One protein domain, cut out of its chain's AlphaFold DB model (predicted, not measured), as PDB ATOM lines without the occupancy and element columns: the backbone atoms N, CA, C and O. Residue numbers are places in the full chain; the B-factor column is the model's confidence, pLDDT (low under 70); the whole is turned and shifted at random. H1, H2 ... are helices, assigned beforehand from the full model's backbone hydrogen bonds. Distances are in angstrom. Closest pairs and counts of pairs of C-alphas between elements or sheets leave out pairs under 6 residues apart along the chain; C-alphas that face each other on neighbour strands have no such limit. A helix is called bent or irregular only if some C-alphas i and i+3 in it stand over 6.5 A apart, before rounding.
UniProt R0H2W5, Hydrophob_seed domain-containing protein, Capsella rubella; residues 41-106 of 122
ATOM      1  N   ASP A  41     105.092 206.937 282.836       70.19
ATOM      2  CA  ASP A  41     105.986 206.700 281.695       70.19
ATOM      3  C   ASP A  41     107.212 207.623 281.728       70.19
ATOM      4  O   ASP A  41     108.314 207.230 281.359       70.19
ATOM      5  N   ILE A  42     107.031 208.842 282.240       75.44
ATOM      6  CA  ILE A  42     108.099 209.823 282.441       75.44
ATOM      7  C   ILE A  42     108.937 209.447 283.654       75.44
ATOM      8  O   ILE A  42     110.160 209.507 283.595       75.44
ATOM      9  N   GLN A  43     108.291 209.022 284.738       74.62
ATOM     10  CA  GLN A  43     108.987 208.575 285.935       74.62
ATOM     11  C   GLN A  43     109.845 207.343 285.636       74.62
ATOM     12  O   GLN A  43     110.994 207.313 286.044       74.62
ATOM     13  N   ALA A  44     109.348 206.373 284.863       74.81
ATOM     14  CA  ALA A  44     110.136 205.220 284.421       74.81
ATOM     15  C   ALA A  44     111.366 205.654 283.611       74.81
ATOM     16  O   ALA A  44     112.461 205.125 283.787       74.81
ATOM     17  N   CYS A  45     111.189 206.669 282.770       78.62
ATOM     18  CA  CYS A  45     112.248 207.263 281.978       78.62
ATOM     19  C   CYS A  45     113.332 207.926 282.835       78.62
ATOM     20  O   CYS A  45     114.527 207.712 282.643       78.62
ATOM     21  N   VAL A  46     112.905 208.711 283.822       74.00
ATOM     22  CA  VAL A  46     113.792 209.406 284.754       74.00
ATOM     23  C   VAL A  46     114.454 208.425 285.730       74.00
ATOM     24  O   VAL A  46     115.645 208.541 286.000       74.00
ATOM     25  N   ASP A  47     113.750 207.392 286.177       73.25
ATOM     26  CA  ASP A  47     114.309 206.330 287.016       73.25
ATOM     27  C   ASP A  47     115.393 205.539 286.258       73.25
ATOM     28  O   ASP A  47     116.463 205.267 286.807       73.25
ATOM     29  N   MET A  48     115.169 205.244 284.972       68.06
ATOM     30  CA  MET A  48     116.193 204.686 284.080       68.06
ATOM     31  C   MET A  48     117.422 205.598 284.002       68.06
ATOM     32  O   MET A  48     118.557 205.131 284.105       68.06
ATOM     33  N   LEU A  49     117.215 206.912 283.915       70.25
ATOM     34  CA  LEU A  49     118.293 207.902 283.886       70.25
ATOM     35  C   LEU A  49     119.126 207.947 285.167       70.25
ATOM     36  O   LEU A  49     120.303 208.304 285.095       70.25
ATOM     37  N   GLY A  50     118.560 207.574 286.313       66.44
ATOM     38  CA  GLY A  50     119.303 207.380 287.560       66.44
ATOM     39  C   GLY A  50     120.112 206.078 287.594       66.44
ATOM     40  O   GLY A  50     121.149 206.026 288.250       66.44
ATOM     41  N   ALA A  51     119.674 205.045 286.865       65.50
ATOM     42  CA  ALA A  51     120.254 203.701 286.906       65.50
ATOM     43  C   ALA A  51     121.439 203.482 285.946       65.50
ATOM     44  O   ALA A  51     122.322 202.676 286.235       65.50
ATOM     45  N   TYR A  52     121.495 204.177 284.804       66.50
ATOM     46  CA  TYR A  52     122.600 203.995 283.852       66.50
ATOM     47  C   TYR A  52     123.909 204.584 284.382       66.50
ATOM     48  O   TYR A  52     123.927 205.706 284.859       66.50
ATOM     49  N   ALA A  53     125.046 203.901 284.256       65.38
ATOM     50  CA  ALA A  53     126.341 204.499 284.620       65.38
ATOM     51  C   ALA A  53     126.777 205.605 283.633       65.38
ATOM     52  O   ALA A  53     127.459 206.557 284.011       65.38
ATOM     53  N   ILE A  54     126.353 205.498 282.369       68.00
ATOM     54  CA  ILE A  54     126.738 206.393 281.277       68.00
ATOM     55  C   ILE A  54     125.470 206.936 280.620       68.00
ATOM     56  O   ILE A  54     124.659 206.174 280.106       68.00
ATOM     57  N   ILE A  55     125.317 208.260 280.623       73.88
ATOM     58  CA  ILE A  55     124.265 208.947 279.868       73.88
ATOM     59  C   ILE A  55     124.787 209.210 278.455       73.88
ATOM     60  O   ILE A  55     125.686 210.047 278.282       73.88
ATOM     61  N   SER A  56     124.222 208.506 277.472       73.12
ATOM     62  CA  SER A  56     124.494 208.682 276.041       73.12
ATOM     63  C   SER A  56     123.257 209.217 275.297       73.12
ATOM     64  O   SER A  56     122.126 209.025 275.757       73.12
ATOM     65  N   PRO A  57     123.429 209.868 274.134       74.25
ATOM     66  CA  PRO A  57     122.308 210.306 273.300       74.25
ATOM     67  C   PRO A  57     121.345 209.167 272.938       74.25
ATOM     68  O   PRO A  57     120.139 209.374 272.905       74.25
ATOM     69  N   GLU A  58     121.863 207.954 272.737       76.81
ATOM     70  CA  GLU A  58     121.072 206.758 272.420       76.81
ATOM     71  C   GLU A  58     120.149 206.375 273.579       76.81
ATOM     72  O   GLU A  58     118.947 206.216 273.373       76.81
ATOM     73  N   THR A  59     120.672 206.333 274.812       75.81
ATOM     74  CA  THR A  59     119.861 206.055 276.015       75.81
ATOM     75  C   THR A  59     118.786 207.114 276.265       75.81
ATOM     76  O   THR A  59     117.727 206.820 276.808       75.81
ATOM     77  N   LEU A  60     119.037 208.353 275.834       77.75
ATOM     78  CA  LEU A  60     118.128 209.485 275.998       77.75
ATOM     79  C   LEU A  60     117.142 209.664 274.841       77.75
ATOM     80  O   LEU A  60     116.125 210.330 275.020       77.75
ATOM     81  N   SER A  61     117.411 209.070 273.680       77.69
ATOM     82  CA  SER A  61     116.605 209.230 272.463       77.69
ATOM     83  C   SER A  61     115.150 208.798 272.644       77.69
ATOM     84  O   SER A  61     114.244 209.435 272.116       77.69
ATOM     85  N   GLN A  62     114.917 207.764 273.452       78.44
ATOM     86  CA  GLN A  62     113.580 207.287 273.804       78.44
ATOM     87  C   GLN A  62     112.917 208.169 274.871       78.44
ATOM     88  O   GLN A  62     111.695 208.196 274.987       78.44
ATOM     89  N   CYS A  63     113.720 208.913 275.634       80.06
ATOM     90  CA  CYS A  63     113.277 209.630 276.818       80.06
ATOM     91  C   CYS A  63     112.931 211.096 276.572       80.06
ATOM     92  O   CYS A  63     111.894 211.587 277.023       80.06
ATOM     93  N   CYS A  64     113.778 211.801 275.825       85.19
ATOM     94  CA  CYS A  64     113.587 213.217 275.540       85.19
ATOM     95  C   CYS A  64     112.243 213.529 274.846       85.19
ATOM     96  O   CYS A  64     111.601 214.494 275.261       85.19
ATOM     97  N   PRO A  65     111.752 212.730 273.873       83.75
ATOM     98  CA  PRO A  65     110.458 212.991 273.241       83.75
ATOM     99  C   PRO A  65     109.289 212.893 274.223       83.75
ATOM    100  O   PRO A  65     108.348 213.673 274.134       83.75
ATOM    101  N   LEU A  66     109.349 211.971 275.191       79.75
ATOM    102  CA  LEU A  66     108.303 211.824 276.205       79.75
ATOM    103  C   LEU A  66     108.271 213.039 277.137       79.75
ATOM    104  O   LEU A  66     107.196 213.555 277.443       79.75
ATOM    105  N   LEU A  67     109.450 213.522 277.540       77.94
ATOM    106  CA  LEU A  67     109.600 214.710 278.380       77.94
ATOM    107  C   LEU A  67     109.131 215.988 277.675       77.94
ATOM    108  O   LEU A  67     108.486 216.816 278.305       77.94
ATOM    109  N   GLN A  68     109.427 216.141 276.383       79.25
ATOM    110  CA  GLN A  68     109.049 217.324 275.604       79.25
ATOM    111  C   GLN A  68     107.578 217.324 275.178       79.25
ATOM    112  O   GLN A  68     106.942 218.371 275.172       79.25
ATOM    113  N   ALA A  69     107.029 216.168 274.795       73.19
ATOM    114  CA  ALA A  69     105.687 216.099 274.218       73.19
ATOM    115  C   ALA A  69     104.569 216.158 275.266       73.19
ATOM    116  O   ALA A  69     103.435 216.493 274.929       73.19
ATOM    117  N   ARG A  70     104.854 215.779 276.518       65.31
ATOM    118  CA  ARG A  70     103.824 215.635 277.560       65.31
ATOM    119  C   ARG A  70     103.883 216.684 278.661       65.31
ATOM    120  O   ARG A  70     102.943 216.747 279.449       65.31
ATOM    121  N   LEU A  71     104.973 217.438 278.781       74.25
ATOM    122  CA  LEU A  71     105.211 218.299 279.936       74.25
ATOM    123  C   LEU A  71     105.706 219.672 279.498       74.25
ATOM    124  O   LEU A  71     106.594 219.793 278.657       74.25
ATOM    125  N   ASP A  72     105.191 220.702 280.163       78.12
ATOM    126  CA  ASP A  72     105.800 222.025 280.132       78.12
ATOM    127  C   ASP A  72     107.226 221.960 280.687       78.12
ATOM    128  O   ASP A  72     107.525 221.158 281.576       78.12
ATOM    129  N   ALA A  73     108.107 222.851 280.230       74.19
ATOM    130  CA  ALA A  73     109.519 222.856 280.627       74.19
ATOM    131  C   ALA A  73     109.726 222.879 282.156       74.19
ATOM    132  O   ALA A  73     110.637 222.231 282.668       74.19
ATOM    133  N   SER A  74     108.839 223.559 282.891       74.12
ATOM    134  CA  SER A  74     108.855 223.595 284.360       74.12
ATOM    135  C   SER A  74     108.433 222.275 285.013       74.12
ATOM    136  O   SER A  74     108.916 221.931 286.087       74.12
ATOM    137  N   LEU A  75     107.498 221.541 284.411       74.94
ATOM    138  CA  LEU A  75     107.039 220.248 284.920       74.94
ATOM    139  C   LEU A  75     108.043 219.149 284.561       74.94
ATOM    140  O   LEU A  75     108.377 218.314 285.401       74.94
ATOM    141  N   ALA A  76     108.604 219.209 283.352       77.00
ATOM    142  CA  ALA A  76     109.706 218.356 282.931       77.00
ATOM    143  C   ALA A  76     110.924 218.533 283.849       77.00
ATOM    144  O   ALA A  76     111.523 217.541 284.267       77.00
ATOM    145  N   SER A  77     111.254 219.773 284.230       77.25
ATOM    146  CA  SER A  77     112.378 220.042 285.126       77.25
ATOM    147  C   SER A  77     112.164 219.467 286.524       77.25
ATOM    148  O   SER A  77     113.070 218.824 287.052       77.25
ATOM    149  N   VAL A  78     110.965 219.602 287.100       79.56
ATOM    150  CA  VAL A  78     110.618 218.965 288.384       79.56
ATOM    151  C   VAL A  78     110.713 217.442 288.289       79.56
ATOM    152  O   VAL A  78     111.285 216.815 289.181       79.56
ATOM    153  N   CYS A  79     110.232 216.843 287.199       80.12
ATOM    154  CA  CYS A  79     110.262 215.395 287.033       80.12
ATOM    155  C   CYS A  79     111.657 214.817 286.873       80.12
ATOM    156  O   CYS A  79     111.957 213.810 287.500       80.12
ATOM    157  N   ILE A  80     112.534 215.492 286.133       78.56
ATOM    158  CA  ILE A  80     113.948 215.114 286.014       78.56
ATOM    159  C   ILE A  80     114.660 215.199 287.377       78.56
ATOM    160  O   ILE A  80     115.541 214.391 287.680       78.56
ATOM    161  N   CYS A  81     114.271 216.151 288.230       78.56
ATOM    162  CA  CYS A  81     114.818 216.267 289.581       78.56
ATOM    163  C   CYS A  81     114.249 215.237 290.567       78.56
ATOM    164  O   CYS A  81     114.896 214.988 291.585       78.56
ATOM    165  N   ASN A  82     113.081 214.634 290.295       74.62
ATOM    166  CA  ASN A  82     112.405 213.678 291.185       74.62
ATOM    167  C   ASN A  82     112.969 212.250 291.064       74.62
ATOM    168  O   ASN A  82     112.264 211.243 290.978       74.62
ATOM    169  N   THR A  83     114.296 212.234 291.063       65.25
ATOM    170  CA  THR A  83     115.213 211.126 291.232       65.25
ATOM    171  C   THR A  83     114.863 210.173 292.371       65.25
ATOM    172  O   THR A  83     114.735 210.669 293.493       65.25
ATOM    173  N   ARG A  84     114.776 208.849 292.200       64.06
ATOM    174  CA  ARG A  84     114.870 207.917 293.344       64.06
ATOM    175  C   ARG A  84     116.078 208.274 294.230       64.06
ATOM    176  O   ARG A  84     117.096 208.740 293.733       64.06
ATOM    177  N   ARG A  85     115.945 208.026 295.541       58.94
ATOM    178  CA  ARG A  85     116.899 208.377 296.616       58.94
ATOM    179  C   ARG A  85     118.367 208.364 296.170       58.94
ATOM    180  O   ARG A  85     118.960 207.301 295.998       58.94
ATOM    181  N   ILE A  86     118.951 209.554 296.068       62.12
ATOM    182  CA  ILE A  86     120.378 209.737 295.804       62.12
ATOM    183  C   ILE A  86     121.098 209.743 297.156       62.12
ATOM    184  O   ILE A  86     120.749 210.557 298.018       62.12
ATOM    185  N   PRO A  87     122.087 208.864 297.383       64.44
ATOM    186  CA  PRO A  87     122.894 208.928 298.593       64.44
ATOM    187  C   PRO A  87     123.659 210.256 298.629       64.44
ATOM    188  O   PRO A  87     124.166 210.714 297.606       64.44
ATOM    189  N   ILE A  88     123.790 210.862 299.814       66.81
ATOM    190  CA  ILE A  88     124.419 212.187 300.003       66.81
ATOM    191  C   ILE A  88     125.804 212.275 299.342       66.81
ATOM    192  O   ILE A  88     126.178 213.304 298.783       66.81
ATOM    193  N   ARG A  89     126.541 211.163 299.346       72.81
ATOM    194  CA  ARG A  89     127.874 211.043 298.751       72.81
ATOM    195  C   ARG A  89     127.911 211.286 297.234       72.81
ATOM    196  O   ARG A  89     128.948 211.688 296.723       72.81
ATOM    197  N   GLU A  90     126.795 211.105 296.533       74.62
ATOM    198  CA  GLU A  90     126.707 211.153 295.064       74.62
ATOM    199  C   GLU A  90     125.973 212.404 294.535       74.62
ATOM    200  O   GLU A  90     125.704 212.514 293.339       74.62
ATOM    201  N   ILE A  91     125.659 213.385 295.396       74.75
ATOM    202  CA  ILE A  91     124.873 214.578 295.018       74.75
ATOM    203  C   ILE A  91     125.538 215.377 293.887       74.75
ATOM    204  O   ILE A  91     124.872 215.767 292.928       74.75
ATOM    205  N   LEU A  92     126.851 215.619 293.970       74.88
ATOM    206  CA  LEU A  92     127.564 216.410 292.958       74.88
ATOM    207  C   LEU A  92     127.576 215.714 291.594       74.88
ATOM    208  O   LEU A  92     127.357 216.356 290.567       74.88
ATOM    209  N   TYR A  93     127.778 214.396 291.589       76.56
ATOM    210  CA  TYR A  93     127.710 213.582 290.379       76.56
ATOM    211  C   TYR A  93     126.302 213.622 289.772       76.56
ATOM    212  O   TYR A  93     126.141 213.794 288.562       76.56
ATOM    213  N   TYR A  94     125.276 213.571 290.617       75.50
ATOM    214  CA  TYR A  94     123.891 213.633 290.181       75.50
ATOM    215  C   TYR A  94     123.506 214.985 289.552       75.50
ATOM    216  O   TYR A  94     122.885 215.010 288.488       75.50
ATOM    217  N   ILE A  95     123.926 216.111 290.140       77.06
ATOM    218  CA  ILE A  95     123.680 217.455 289.575       77.06
ATOM    219  C   ILE A  95     124.245 217.558 288.154       77.06
ATOM    220  O   ILE A  95     123.563 218.013 287.234       77.06
ATOM    221  N   GLN A  96     125.479 217.090 287.957       76.81
ATOM    222  CA  GLN A  96     126.125 217.121 286.643       76.81
ATOM    223  C   GLN A  96     125.379 216.268 285.613       76.81
ATOM    224  O   GLN A  96     125.258 216.646 284.444       76.81
ATOM    225  N   ARG A  97     124.826 215.133 286.043       78.62
ATOM    226  CA  ARG A  97     124.016 214.271 285.180       78.62
ATOM    227  C   ARG A  97     122.710 214.925 284.768       78.62
ATOM    228  O   ARG A  97     122.382 214.898 283.587       78.62
ATOM    229  N   VAL A  98     122.007 215.556 285.701       78.75
ATOM    230  CA  VAL A  98     120.773 216.289 285.398       78.75
ATOM    231  C   VAL A  98     121.023 217.412 284.393       78.75
ATOM    232  O   VAL A  98     120.301 217.517 283.404       78.75
ATOM    233  N   ASN A  99     122.096 218.185 284.571       79.56
ATOM    234  CA  ASN A  99     122.466 219.237 283.620       79.56
ATOM    235  C   ASN A  99     122.742 218.681 282.217       79.56
ATOM    236  O   ASN A  99     122.318 219.264 281.218       79.56
ATOM    237  N   ARG A 100     123.400 217.517 282.125       82.19
ATOM    238  CA  ARG A 100     123.617 216.829 280.845       82.19
ATOM    239  C   ARG A 100     122.295 216.408 280.195       82.19
ATOM    240  O   ARG A 100     122.157 216.548 278.983       82.19
ATOM    241  N   ILE A 101     121.330 215.926 280.975       79.38
ATOM    242  CA  ILE A 101     119.999 215.551 280.474       79.38
ATOM    243  C   ILE A 101     119.267 216.779 279.937       79.38
ATOM    244  O   ILE A 101     118.762 216.731 278.819       79.38
ATOM    245  N   PHE A 102     119.264 217.895 280.674       82.06
ATOM    246  CA  PHE A 102     118.672 219.149 280.201       82.06
ATOM    247  C   PHE A 102     119.281 219.607 278.873       82.06
ATOM    248  O   PHE A 102     118.550 219.970 277.953       82.06
ATOM    249  N   TYR A 103     120.607 219.515 278.747       85.44
ATOM    250  CA  TYR A 103     121.316 219.868 277.521       85.44
ATOM    251  C   TYR A 103     120.951 218.954 276.340       85.44
ATOM    252  O   TYR A 103     120.571 219.447 275.277       85.44
ATOM    253  N   ILE A 104     121.020 217.631 276.521       84.00
ATOM    254  CA  ILE A 104     120.743 216.659 275.450       84.00
ATOM    255  C   ILE A 104     119.264 216.699 275.046       84.00
ATOM    256  O   ILE A 104     118.957 216.736 273.858       84.00
ATOM    257  N   CYS A 105     118.354 216.761 276.020       83.56
ATOM    258  CA  CYS A 105     116.919 216.847 275.771       83.56
ATOM    259  C   CYS A 105     116.427 218.262 275.451       83.56
ATOM    260  O   CYS A 105     115.225 218.439 275.289       83.56
ATOM    261  N   ARG A 106     117.299 219.277 275.362       86.88
ATOM    262  CA  ARG A 106     116.918 220.673 275.058       86.88
ATOM    263  C   ARG A 106     115.792 221.213 275.955       86.88
ATOM    264  O   ARG A 106     114.950 221.984 275.504       86.88
TER     265      ARG A 106
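Overview. This is residues 41 to 106 of the 122 residues of the protein "Hydrophob_seed domain-containing protein" of Capsella rubella (UniProt R0H2W5). This is a small cluster of helices in which H1, H4 and the later part of the long H5 gather round a core, and the short H2 and H3 cover the end where H5 finishes. At the opposite end residues 87 to 93, of which 88 to 93 belong to H5, stick out from the cluster. The printed part has 66 residues with five named helices in the order H1, H2, H3, H4, H5 and no named strand, and its class is all helix. It is compact, with a radius of gyration of the C-alphas of 11.0 A, and spans 33 by 23 by 19 A.

Along the chain. The printed part begins with H1, residues 41 to 51, which runs 15.5 A from C-alpha 41 at (105.986, 206.700, 281.695) to C-alpha 51. H2 is residues 57 to 61, and H3 is residues 64 to 70, 10.3 A long. H4 is residues 73 to 81, 12.3 A long. H5, residues 88 to 104, is the longest helix at 25.2 A, from C-alpha 88 at (124.419, 212.187, 300.003) to C-alpha 104 at (120.743, 216.659, 275.450). H5 is irregular, with C-alphas 89 and 92 standing 7.9 A apart, and it has a kink of 27 degrees near residue 95.

Arrangement. H1 touches H4 at a steep tilt of 43 degrees, the same way; their closest C-alphas, of Val 46 and Ile 80, are 5.8 A apart. H1 only just touches H3, with 3 pairs of C-alphas within 8 A, the closest being those of Ile 42 and Leu 67 at 6.5 A. These two run opposite ways at a shallow tilt of 28 degrees. H1 is near H2 and near H5. H2 only just touches H5, with 3 pairs of C-alphas within 8 A, and H5 meets it with residues 101 to 104 alone; the closest C-alphas, of Pro 57 and Ile 104, are 6.9 A apart. H2 and H3 meet only through their link. H3 and H4 are close but not clearly touching, with the closest C-alphas, of Leu 67 and Ala 76, 5.8 A apart. H4 and H5 are also close but not clearly touching, with the closest C-alphas, of Ile 80 and Val 98, 7.0 A apart. H3 and H5 are close but not clearly touching and stand about perpendicular at 78 degrees. H2 and H4 are apart. Every O i to N i+4 pair is within hydrogen-bond range in H1, H2, H3 and H4, and 11 of 13 are in H5.

Size, cuts and confidence. The two C-alphas farthest apart, of Ala 69 and Arg 89, are 33.5 A apart. The printed part has no cut. The links from H1 to H2, H2 to H3 and H3 to H4 are tight, and the link from H4 to H5, 6 residues, is short but not tight. The mean pLDDT of the printed part is 75.0, and 13 residues are under 70: residue 48, residues 50 to 54, residue 70 and residues 83 to 88.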